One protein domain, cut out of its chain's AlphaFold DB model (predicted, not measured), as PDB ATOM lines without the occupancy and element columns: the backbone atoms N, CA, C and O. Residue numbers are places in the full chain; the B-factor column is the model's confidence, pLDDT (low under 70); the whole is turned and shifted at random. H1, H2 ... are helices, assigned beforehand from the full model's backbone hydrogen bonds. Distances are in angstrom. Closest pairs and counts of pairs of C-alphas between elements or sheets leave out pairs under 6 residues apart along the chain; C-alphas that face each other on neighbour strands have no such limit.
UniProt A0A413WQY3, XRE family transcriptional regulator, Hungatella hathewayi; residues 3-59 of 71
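Overview. This is residues 3 to 59 of the 71 residues of the protein "XRE family transcriptional regulator" of Hungatella hathewayi (UniProt A0A413WQY3). What shape do these atoms make? Four short helices are set round a small core: H1 and H4 run roughly alongside each other with a gap between them, and H2 and H3, nearly at right angles to each other, close the other side. The helices are rather loosely joined to one another, with H1 touching no other helix. What is printed, and how large is it? There are 57 residues with four named helices, in the order H1, H2, H3, H4, and no named strand; the class is all helix. The whole is compact, with a radius of gyration of the C-alphas of 10.4 A, and rounded, with spans of 26 by 21 by 20 A.

Arrangement. Where does the first helix stand? H1, residues 6 to 15, touches no helix but is near H4, residues 45 to 55, with 5 pairs of C-alphas within 10 A. It is apart from H3, residues 30 to 37, and only just apart from H2, residues 19 to 26, at 8.3 A. What does H2 touch? H2 and H3 touch, about perpendicular at 80 degrees, and their closest C-alphas, those of Ala 23 and Tyr 30, are 5.7 A apart. H2 and H4 only just touch, with 3 pairs of C-alphas within 8 A, the closest being those of Leu 26 and Glu 47 at 6.7 A; they run opposite ways at a steep tilt of 67 degrees, only just short of about perpendicular. H3 and H4 are apart. Are the helix backbones well formed? In H1, H2, H3 and H4 every O i to N i+4 pair is within hydrogen-bond range.

Along the chain. Where does the first helix begin? H1 begins at C-alpha 6, at (24.249, -44.714, 36.926), and is 14.4 A long from first to last C-alpha. What follows it? H2, residues 19 to 26, and H3, residues 30 to 37, each measure 10.6 A from first to last C-alpha. Where does the last helix lie? H4, the longest with 11 residues, measures 15.6 A from C-alpha 45 at (19.682, -41.680, 20.255) to C-alpha 55 at (33.482, -47.447, 24.672).

Size, cuts and confidence. How far apart are the extremes? The two C-alphas farthest apart, those of Ser 31 and Asp 58, are 27.9 A apart, and the C-alphas of Ile 3 and Ser 59, the first and last printed, are 16.5 A apart. Are there cuts or long links? The printed part has no cut. The links H1 to H2 and H2 to H3 are tight, with 3 residues each, and the link H3 to H4 is short, with 7 residues. Is any part of low confidence? The mean pLDDT of the printed part is 93.8, and no printed residue is under 70.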
ATOM      1  N   ILE A   3      16.601 -39.973  31.698       86.12
ATOM      2  CA  ILE A   3      17.600 -41.031  31.534       86.12
ATOM      3  C   ILE A   3      18.490 -41.058  32.775       86.12
ATOM      4  O   ILE A   3      19.118 -40.058  33.122       86.12
ATOM      5  N   ASN A   4      18.543 -42.208  33.434       88.75
ATOM      6  CA  ASN A   4      19.435 -42.506  34.536       88.75
ATOM      7  C   ASN A   4      20.720 -43.149  33.996       88.75
ATOM      8  O   ASN A   4      20.710 -44.232  33.402       88.75
ATOM      9  N   CYS A   5      21.828 -42.444  34.218       90.50
ATOM     10  CA  CYS A   5      23.154 -42.791  33.720       90.50
ATOM     11  C   CYS A   5      24.013 -43.549  34.749       90.50
ATOM     12  O   CYS A   5      25.205 -43.708  34.514       90.50
ATOM     13  N   LYS A   6      23.462 -44.026  35.878       92.00
ATOM     14  CA  LYS A   6      24.249 -44.714  36.926       92.00
ATOM     15  C   LYS A   6      25.036 -45.916  36.399       92.00
ATOM     16  O   LYS A   6      26.181 -46.114  36.797       92.00
ATOM     17  N   ASN A   7      24.435 -46.701  35.506       93.19
ATOM     18  CA  ASN A   7      25.098 -47.856  34.904       93.19
ATOM     19  C   ASN A   7      26.213 -47.418  33.951       93.19
ATOM     20  O   ASN A   7      27.336 -47.901  34.075       93.19
ATOM     21  N   LEU A   8      25.942 -46.439  33.082       94.19
ATOM     22  CA  LEU A   8      26.972 -45.816  32.253       94.19
ATOM     23  C   LEU A   8      28.144 -45.294  33.101       94.19
ATOM     24  O   LEU A   8      29.295 -45.546  32.767       94.19
ATOM     25  N   GLU A   9      27.882 -44.616  34.220       94.31
ATOM     26  CA  GLU A   9      28.932 -44.124  35.120       94.31
ATOM     27  C   GLU A   9      29.736 -45.250  35.780       94.31
ATOM     28  O   GLU A   9      30.950 -45.115  35.968       94.31
ATOM     29  N   ALA A  10      29.084 -46.362  36.125       95.06
ATOM     30  CA  ALA A  10      29.756 -47.535  36.667       95.06
ATOM     31  C   ALA A  10      30.711 -48.154  35.637       95.06
ATOM     32  O   ALA A  10      31.866 -48.427  35.973       95.06
ATOM     33  N   GLU A  11      30.268 -48.304  34.388       95.19
ATOM     34  CA  GLU A  11      31.115 -48.799  33.300       95.19
ATOM     35  C   GLU A  11      32.238 -47.810  32.976       95.19
ATOM     36  O   GLU A  11      33.408 -48.186  32.955       95.19
ATOM     37  N   MET A  12      31.942 -46.515  32.872       95.94
ATOM     38  CA  MET A  12      32.963 -45.474  32.720       95.94
ATOM     39  C   MET A  12      34.051 -45.579  33.794       95.94
ATOM     40  O   MET A  12      35.239 -45.548  33.478       95.94
ATOM     41  N   LYS A  13      33.673 -45.786  35.061       96.06
ATOM     42  CA  LYS A  13      34.636 -45.972  36.152       96.06
ATOM     43  C   LYS A  13      35.454 -47.263  36.017       96.06
ATOM     44  O   LYS A  13      36.631 -47.249  36.365       96.06
ATOM     45  N   ARG A  14      34.858 -48.359  35.529       94.62
ATOM     46  CA  ARG A  14      35.546 -49.647  35.300       94.62
ATOM     47  C   ARG A  14      36.610 -49.544  34.209       94.62
ATOM     48  O   ARG A  14      37.699 -50.081  34.385       94.62
ATOM     49  N   TYR A  15      36.307 -48.823  33.133       93.25
ATOM     50  CA  TYR A  15      37.195 -48.656  31.978       93.25
ATOM     51  C   TYR A  15      38.070 -47.393  32.045       93.25
ATOM     52  O   TYR A  15      38.882 -47.161  31.155       93.25
ATOM     53  N   GLY A  16      37.937 -46.581  33.099       95.44
ATOM     54  CA  GLY A  16      38.732 -45.365  33.290       95.44
ATOM     55  C   GLY A  16      38.344 -44.202  32.371       95.44
ATOM     56  O   GLY A  16      39.160 -43.314  32.149       95.44
ATOM     57  N   ILE A  17      37.113 -44.191  31.858       96.00
ATOM     58  CA  ILE A  17      36.611 -43.181  30.922       96.00
ATOM     59  C   ILE A  17      36.008 -42.011  31.697       96.00
ATOM     60  O   ILE A  17      35.146 -42.171  32.563       96.00
ATOM     61  N   SER A  18      36.423 -40.801  31.355       95.50
ATOM     62  CA  SER A  18      35.919 -39.568  31.950       95.50
ATOM     63  C   SER A  18      34.770 -38.953  31.144       95.50
ATOM     64  O   SER A  18      34.670 -39.089  29.926       95.50
ATOM     65  N   ARG A  19      33.920 -38.154  31.805       94.75
ATOM     66  CA  ARG A  19      32.886 -37.351  31.116       94.75
ATOM     67  C   ARG A  19      33.486 -36.373  30.094       94.75
ATOM     68  O   ARG A  19      32.816 -36.000  29.138       94.75
ATOM     69  N   LYS A  20      34.743 -35.956  30.291       95.19
ATOM     70  CA  LYS A  20      35.477 -35.094  29.356       95.19
ATOM     71  C   LYS A  20      35.795 -35.824  28.048       95.19
ATOM     72  O   LYS A  20      35.694 -35.212  26.993       95.19
ATOM     73  N   GLU A  21      36.136 -37.109  28.113       95.69
ATOM     74  CA  GLU A  21      36.357 -37.933  26.917       95.69
ATOM     75  C   GLU A  21      35.058 -38.166  26.153       95.69
ATOM     76  O   GLU A  21      35.040 -37.989  24.941       95.69
ATOM     77  N   ILE A  22      33.952 -38.430  26.857       95.69
ATOM     78  CA  ILE A  22      32.623 -38.505  26.229       95.69
ATOM     79  C   ILE A  22      32.272 -37.187  25.519       95.69
ATOM     80  O   ILE A  22      31.794 -37.207  24.388       95.69
ATOM     81  N   ALA A  23      32.542 -36.043  26.158       95.94
ATOM     82  CA  ALA A  23      32.316 -34.724  25.563       95.94
ATOM     83  C   ALA A  23      33.147 -34.518  24.290       95.94
ATOM     84  O   ALA A  23      32.607 -34.102  23.269       95.94
ATOM     85  N   ALA A  24      34.435 -34.862  24.342       96.31
ATOM     86  CA  ALA A  24      35.331 -34.762  23.197       96.31
ATOM     87  C   ALA A  24      34.915 -35.694  22.047       96.31
ATOM     88  O   ALA A  24      34.952 -35.285  20.893       96.31
ATOM     89  N   MET A  25      34.481 -36.920  22.353       96.12
ATOM     90  CA  MET A  25      34.024 -37.891  21.353       96.12
ATOM     91  C   MET A  25      32.749 -37.429  20.639       96.12
ATOM     92  O   MET A  25      32.617 -37.599  19.429       96.12
ATOM     93  N   LEU A  26      31.821 -36.818  21.379       95.50
ATOM     94  CA  LEU A  26      30.558 -36.322  20.834       95.50
ATOM     95  C   LEU A  26      30.660 -34.922  20.209       95.50
ATOM     96  O   LEU A  26      29.661 -34.447  19.679       95.50
ATOM     97  N   ASP A  27      31.829 -34.276  20.265       95.62
ATOM     98  CA  ASP A  27      32.028 -32.869  19.884       95.62
ATOM     99  C   ASP A  27      31.054 -31.918  20.613       95.62
ATOM    100  O   ASP A  27      30.486 -30.976  20.061       95.62
ATOM    101  N   LEU A  28      30.824 -32.201  21.897       95.06
ATOM    102  CA  LEU A  28      29.940 -31.431  22.762       95.06
ATOM    103  C   LEU A  28      30.729 -30.717  23.851       95.06
ATOM    104  O   LEU A  28      31.764 -31.170  24.338       95.06
ATOM    105  N   SER A  29      30.179 -29.597  24.312       94.94
ATOM    106  CA  SER A  29      30.732 -28.912  25.473       94.94
ATOM    107  C   SER A  29      30.588 -29.766  26.741       94.94
ATOM    108  O   SER A  29      29.619 -30.513  26.921       94.94
ATOM    109  N   TYR A  30      31.530 -29.611  27.676       94.62
ATOM    110  CA  TYR A  30      31.461 -30.296  28.969       94.62
ATOM    111  C   TYR A  30      30.182 -29.945  29.743       94.62
ATOM    112  O   TYR A  30      29.620 -30.804  30.419       94.62
ATOM    113  N   SER A  31      29.686 -28.707  29.621       94.62
ATOM    114  CA  SER A  31      28.422 -28.294  30.239       94.62
ATOM    115  C   SER A  31      27.230 -29.043  29.640       94.62
ATOM    116  O   SER A  31      26.386 -29.516  30.401       94.62
ATOM    117  N   THR A  32      27.188 -29.245  28.318       93.94
ATOM    118  CA  THR A  32      26.150 -30.066  27.670       93.94
ATOM    119  C   THR A  32      26.148 -31.479  28.244       93.94
ATOM    120  O   THR A  32      25.120 -31.916  28.762       93.94
ATOM    121  N   ILE A  33      27.302 -32.157  28.267       94.81
ATOM    122  CA  ILE A  33      27.418 -33.501  28.858       94.81
ATOM    123  C   ILE A  33      27.015 -33.502  30.332       94.81
ATOM    124  O   ILE A  33      26.262 -34.369  30.767       94.81
ATOM    125  N   HIS A  34      27.439 -32.506  31.107       93.38
ATOM    126  CA  HIS A  34      27.051 -32.402  32.509       93.38
ATOM    127  C   HIS A  34      25.522 -32.340  32.677       93.38
ATOM    128  O   HIS A  34      24.964 -33.075  33.491       93.38
ATOM    129  N   THR A  35      24.826 -31.534  31.867       92.88
ATOM    130  CA  THR A  35      23.354 -31.449  31.907       92.88
ATOM    131  C   THR A  35      22.654 -32.730  31.441       92.88
ATOM    132  O   THR A  35      21.602 -33.061  31.989       92.88
ATOM    133  N   ARG A  36      23.236 -33.472  30.489       92.25
ATOM    134  CA  ARG A  36      22.732 -34.776  30.023       92.25
ATOM    135  C   ARG A  36      22.797 -35.831  31.126       92.25
ATOM    136  O   ARG A  36      21.797 -36.481  31.416       92.25
ATOM    137  N   PHE A  37      23.944 -35.947  31.799       91.19
ATOM    138  CA  PHE A  37      24.135 -36.885  32.916       91.19
ATOM    139  C   PHE A  37      23.243 -36.554  34.119       91.19
ATOM    140  O   PHE A  37      22.743 -37.457  34.782       91.19
ATOM    141  N   ASN A  38      22.997 -35.267  34.381       88.75
ATOM    142  CA  ASN A  38      22.078 -34.847  35.442       88.75
ATOM    143  C   ASN A  38      20.596 -35.026  35.049       88.75
ATOM    144  O   ASN A  38      19.708 -34.900  35.898       88.75
ATOM    145  N   GLY A  39      20.322 -35.311  33.771       86.56
ATOM    146  CA  GLY A  39      18.985 -35.433  33.192       86.56
ATOM    147  C   GLY A  39      18.224 -34.110  33.090       86.56
ATOM    148  O   GLY A  39      17.000 -34.116  33.025       86.56
ATOM    149  N   THR A  40      18.936 -32.979  33.085       87.88
ATOM    150  CA  THR A  40      18.372 -31.653  32.781       87.88
ATOM    151  C   THR A  40      18.045 -31.531  31.295       87.88
ATOM    152  O   THR A  40      17.097 -30.849  30.918       87.88
ATOM    153  N   THR A  41      18.828 -32.194  30.444       89.19
ATOM    154  CA  THR A  41      18.596 -32.245  29.002       89.19
ATOM    155  C   THR A  41      18.587 -33.696  28.519       89.19
ATOM    156  O   THR A  41      19.233 -34.559  29.113       89.19
ATOM    157  N   GLN A  42      17.818 -33.989  27.468       89.19
ATOM    158  CA  GLN A  42      17.630 -35.359  26.980       89.19
ATOM    159  C   GLN A  42      18.760 -35.813  26.068       89.19
ATOM    160  O   GLN A  42      19.171 -35.059  25.198       89.19
ATOM    161  N   TRP A  43      19.189 -37.063  26.215       92.25
ATOM    162  CA  TRP A  43      20.098 -37.704  25.271       92.25
ATOM    163  C   TRP A  43      19.447 -37.908  23.905       92.25
ATOM    164  O   TRP A  43      18.292 -38.332  23.817       92.25
ATOM    165  N   LEU A  44      20.213 -37.656  22.848       93.31
ATOM    166  CA  LEU A  44      19.846 -38.075  21.502       93.31
ATOM    167  C   LEU A  44      20.217 -39.544  21.309       93.31
ATOM    168  O   LEU A  44      21.236 -40.016  21.809       93.31
ATOM    169  N   TYR A  45      19.414 -40.269  20.534       92.94
ATOM    170  CA  TYR A  45      19.682 -41.680  20.255       92.94
ATOM    171  C   TYR A  45      21.066 -41.893  19.617       92.94
ATOM    172  O   TYR A  45      21.792 -42.805  20.007       92.94
ATOM    173  N   GLU A  46      21.469 -41.011  18.699       95.25
ATOM    174  CA  GLU A  46      22.790 -41.060  18.063       95.25
ATOM    175  C   GLU A  46      23.950 -40.877  19.057       95.25
ATOM    176  O   GLU A  46      24.970 -41.555  18.928       95.25
ATOM    177  N   GLU A  47      23.786 -40.020  20.075       94.62
ATOM    178  CA  GLU A  47      24.783 -39.803  21.132       94.62
ATOM    179  C   GLU A  47      24.970 -41.105  21.927       94.62
ATOM    180  O   GLU A  47      26.098 -41.555  22.138       94.62
ATOM    181  N   CYS A  48      23.864 -41.753  22.304       94.94
ATOM    182  CA  CYS A  48      23.886 -43.011  23.046       94.94
ATOM    183  C   CYS A  48      24.552 -44.141  22.248       94.94
ATOM    184  O   CYS A  48      25.426 -44.832  22.775       94.94
ATOM    185  N   VAL A  49      24.168 -44.307  20.975       95.94
ATOM    186  CA  VAL A  49      24.745 -45.321  20.072       95.94
ATOM    187  C   VAL A  49      26.247 -45.108  19.912       95.94
ATOM    188  O   VAL A  49      27.014 -46.064  20.017       95.94
ATOM    189  N   ARG A  50      26.695 -43.862  19.716       96.56
ATOM    190  CA  ARG A  50      28.127 -43.556  19.590       96.56
ATOM    191  C   ARG A  50      28.907 -43.895  20.854       96.56
ATOM    192  O   ARG A  50      29.988 -44.473  20.747       96.56
ATOM    193  N   ILE A  51      28.374 -43.577  22.036       95.56
ATOM    194  CA  ILE A  51      29.017 -43.929  23.313       95.56
ATOM    195  C   ILE A  51      29.164 -45.445  23.433       95.56
ATOM    196  O   ILE A  51      30.258 -45.928  23.717       95.56
ATOM    197  N   GLN A  52      28.084 -46.187  23.181       95.50
ATOM    198  CA  GLN A  52      28.088 -47.646  23.238       95.50
ATOM    199  C   GLN A  52      29.124 -48.229  22.272       95.50
ATOM    200  O   GLN A  52      30.018 -48.944  22.699       95.50
ATOM    201  N   GLN A  53      29.060 -47.884  20.986       96.06
ATOM    202  CA  GLN A  53      29.956 -48.454  19.975       96.06
ATOM    203  C   GLN A  53      31.432 -48.104  20.203       96.06
ATOM    204  O   GLN A  53      32.303 -48.898  19.860       96.06
ATOM    205  N   THR A  54      31.716 -46.931  20.777       95.88
ATOM    206  CA  THR A  54      33.095 -46.468  20.995       95.88
ATOM    207  C   THR A  54      33.713 -47.062  22.256       95.88
ATOM    208  O   THR A  54      34.889 -47.416  22.252       95.88
ATOM    209  N   TYR A  55      32.942 -47.151  23.343       95.00
ATOM    210  CA  TYR A  55      33.482 -47.447  24.672       95.00
ATOM    211  C   TYR A  55      32.960 -48.743  25.289       95.00
ATOM    212  O   TYR A  55      33.660 -49.351  26.094       95.00
ATOM    213  N   PHE A  56      31.750 -49.168  24.929       94.88
ATOM    214  CA  PHE A  56      31.065 -50.307  25.545       94.88
ATOM    215  C   PHE A  56      30.387 -51.198  24.488       94.88
ATOM    216  O   PHE A  56      29.175 -51.421  24.569       94.88
ATOM    217  N   PRO A  57      31.126 -51.697  23.474       94.75
ATOM    218  CA  PRO A  57      30.533 -52.436  22.356       94.75
ATOM    219  C   PRO A  57      29.836 -53.733  22.797       94.75
ATOM    220  O   PRO A  57      28.894 -54.171  22.141       94.75
ATOM    221  N   ASP A  58      30.255 -54.302  23.929       93.56
ATOM    222  CA  ASP A  58      29.696 -55.530  24.506       93.56
ATOM    223  C   ASP A  58      28.487 -55.284  25.429       93.56
ATOM    224  O   ASP A  58      27.899 -56.228  25.952       93.56
ATOM    225  N   SER A  59      28.122 -54.020  25.676       93.19
ATOM    226  CA  SER A  59      26.981 -53.645  26.520       93.19
ATOM    227  C   SER A  59      25.783 -53.232  25.673       93.19
ATOM    228  O   SER A  59      25.942 -52.623  24.615       93.19
TER     229      SER A  59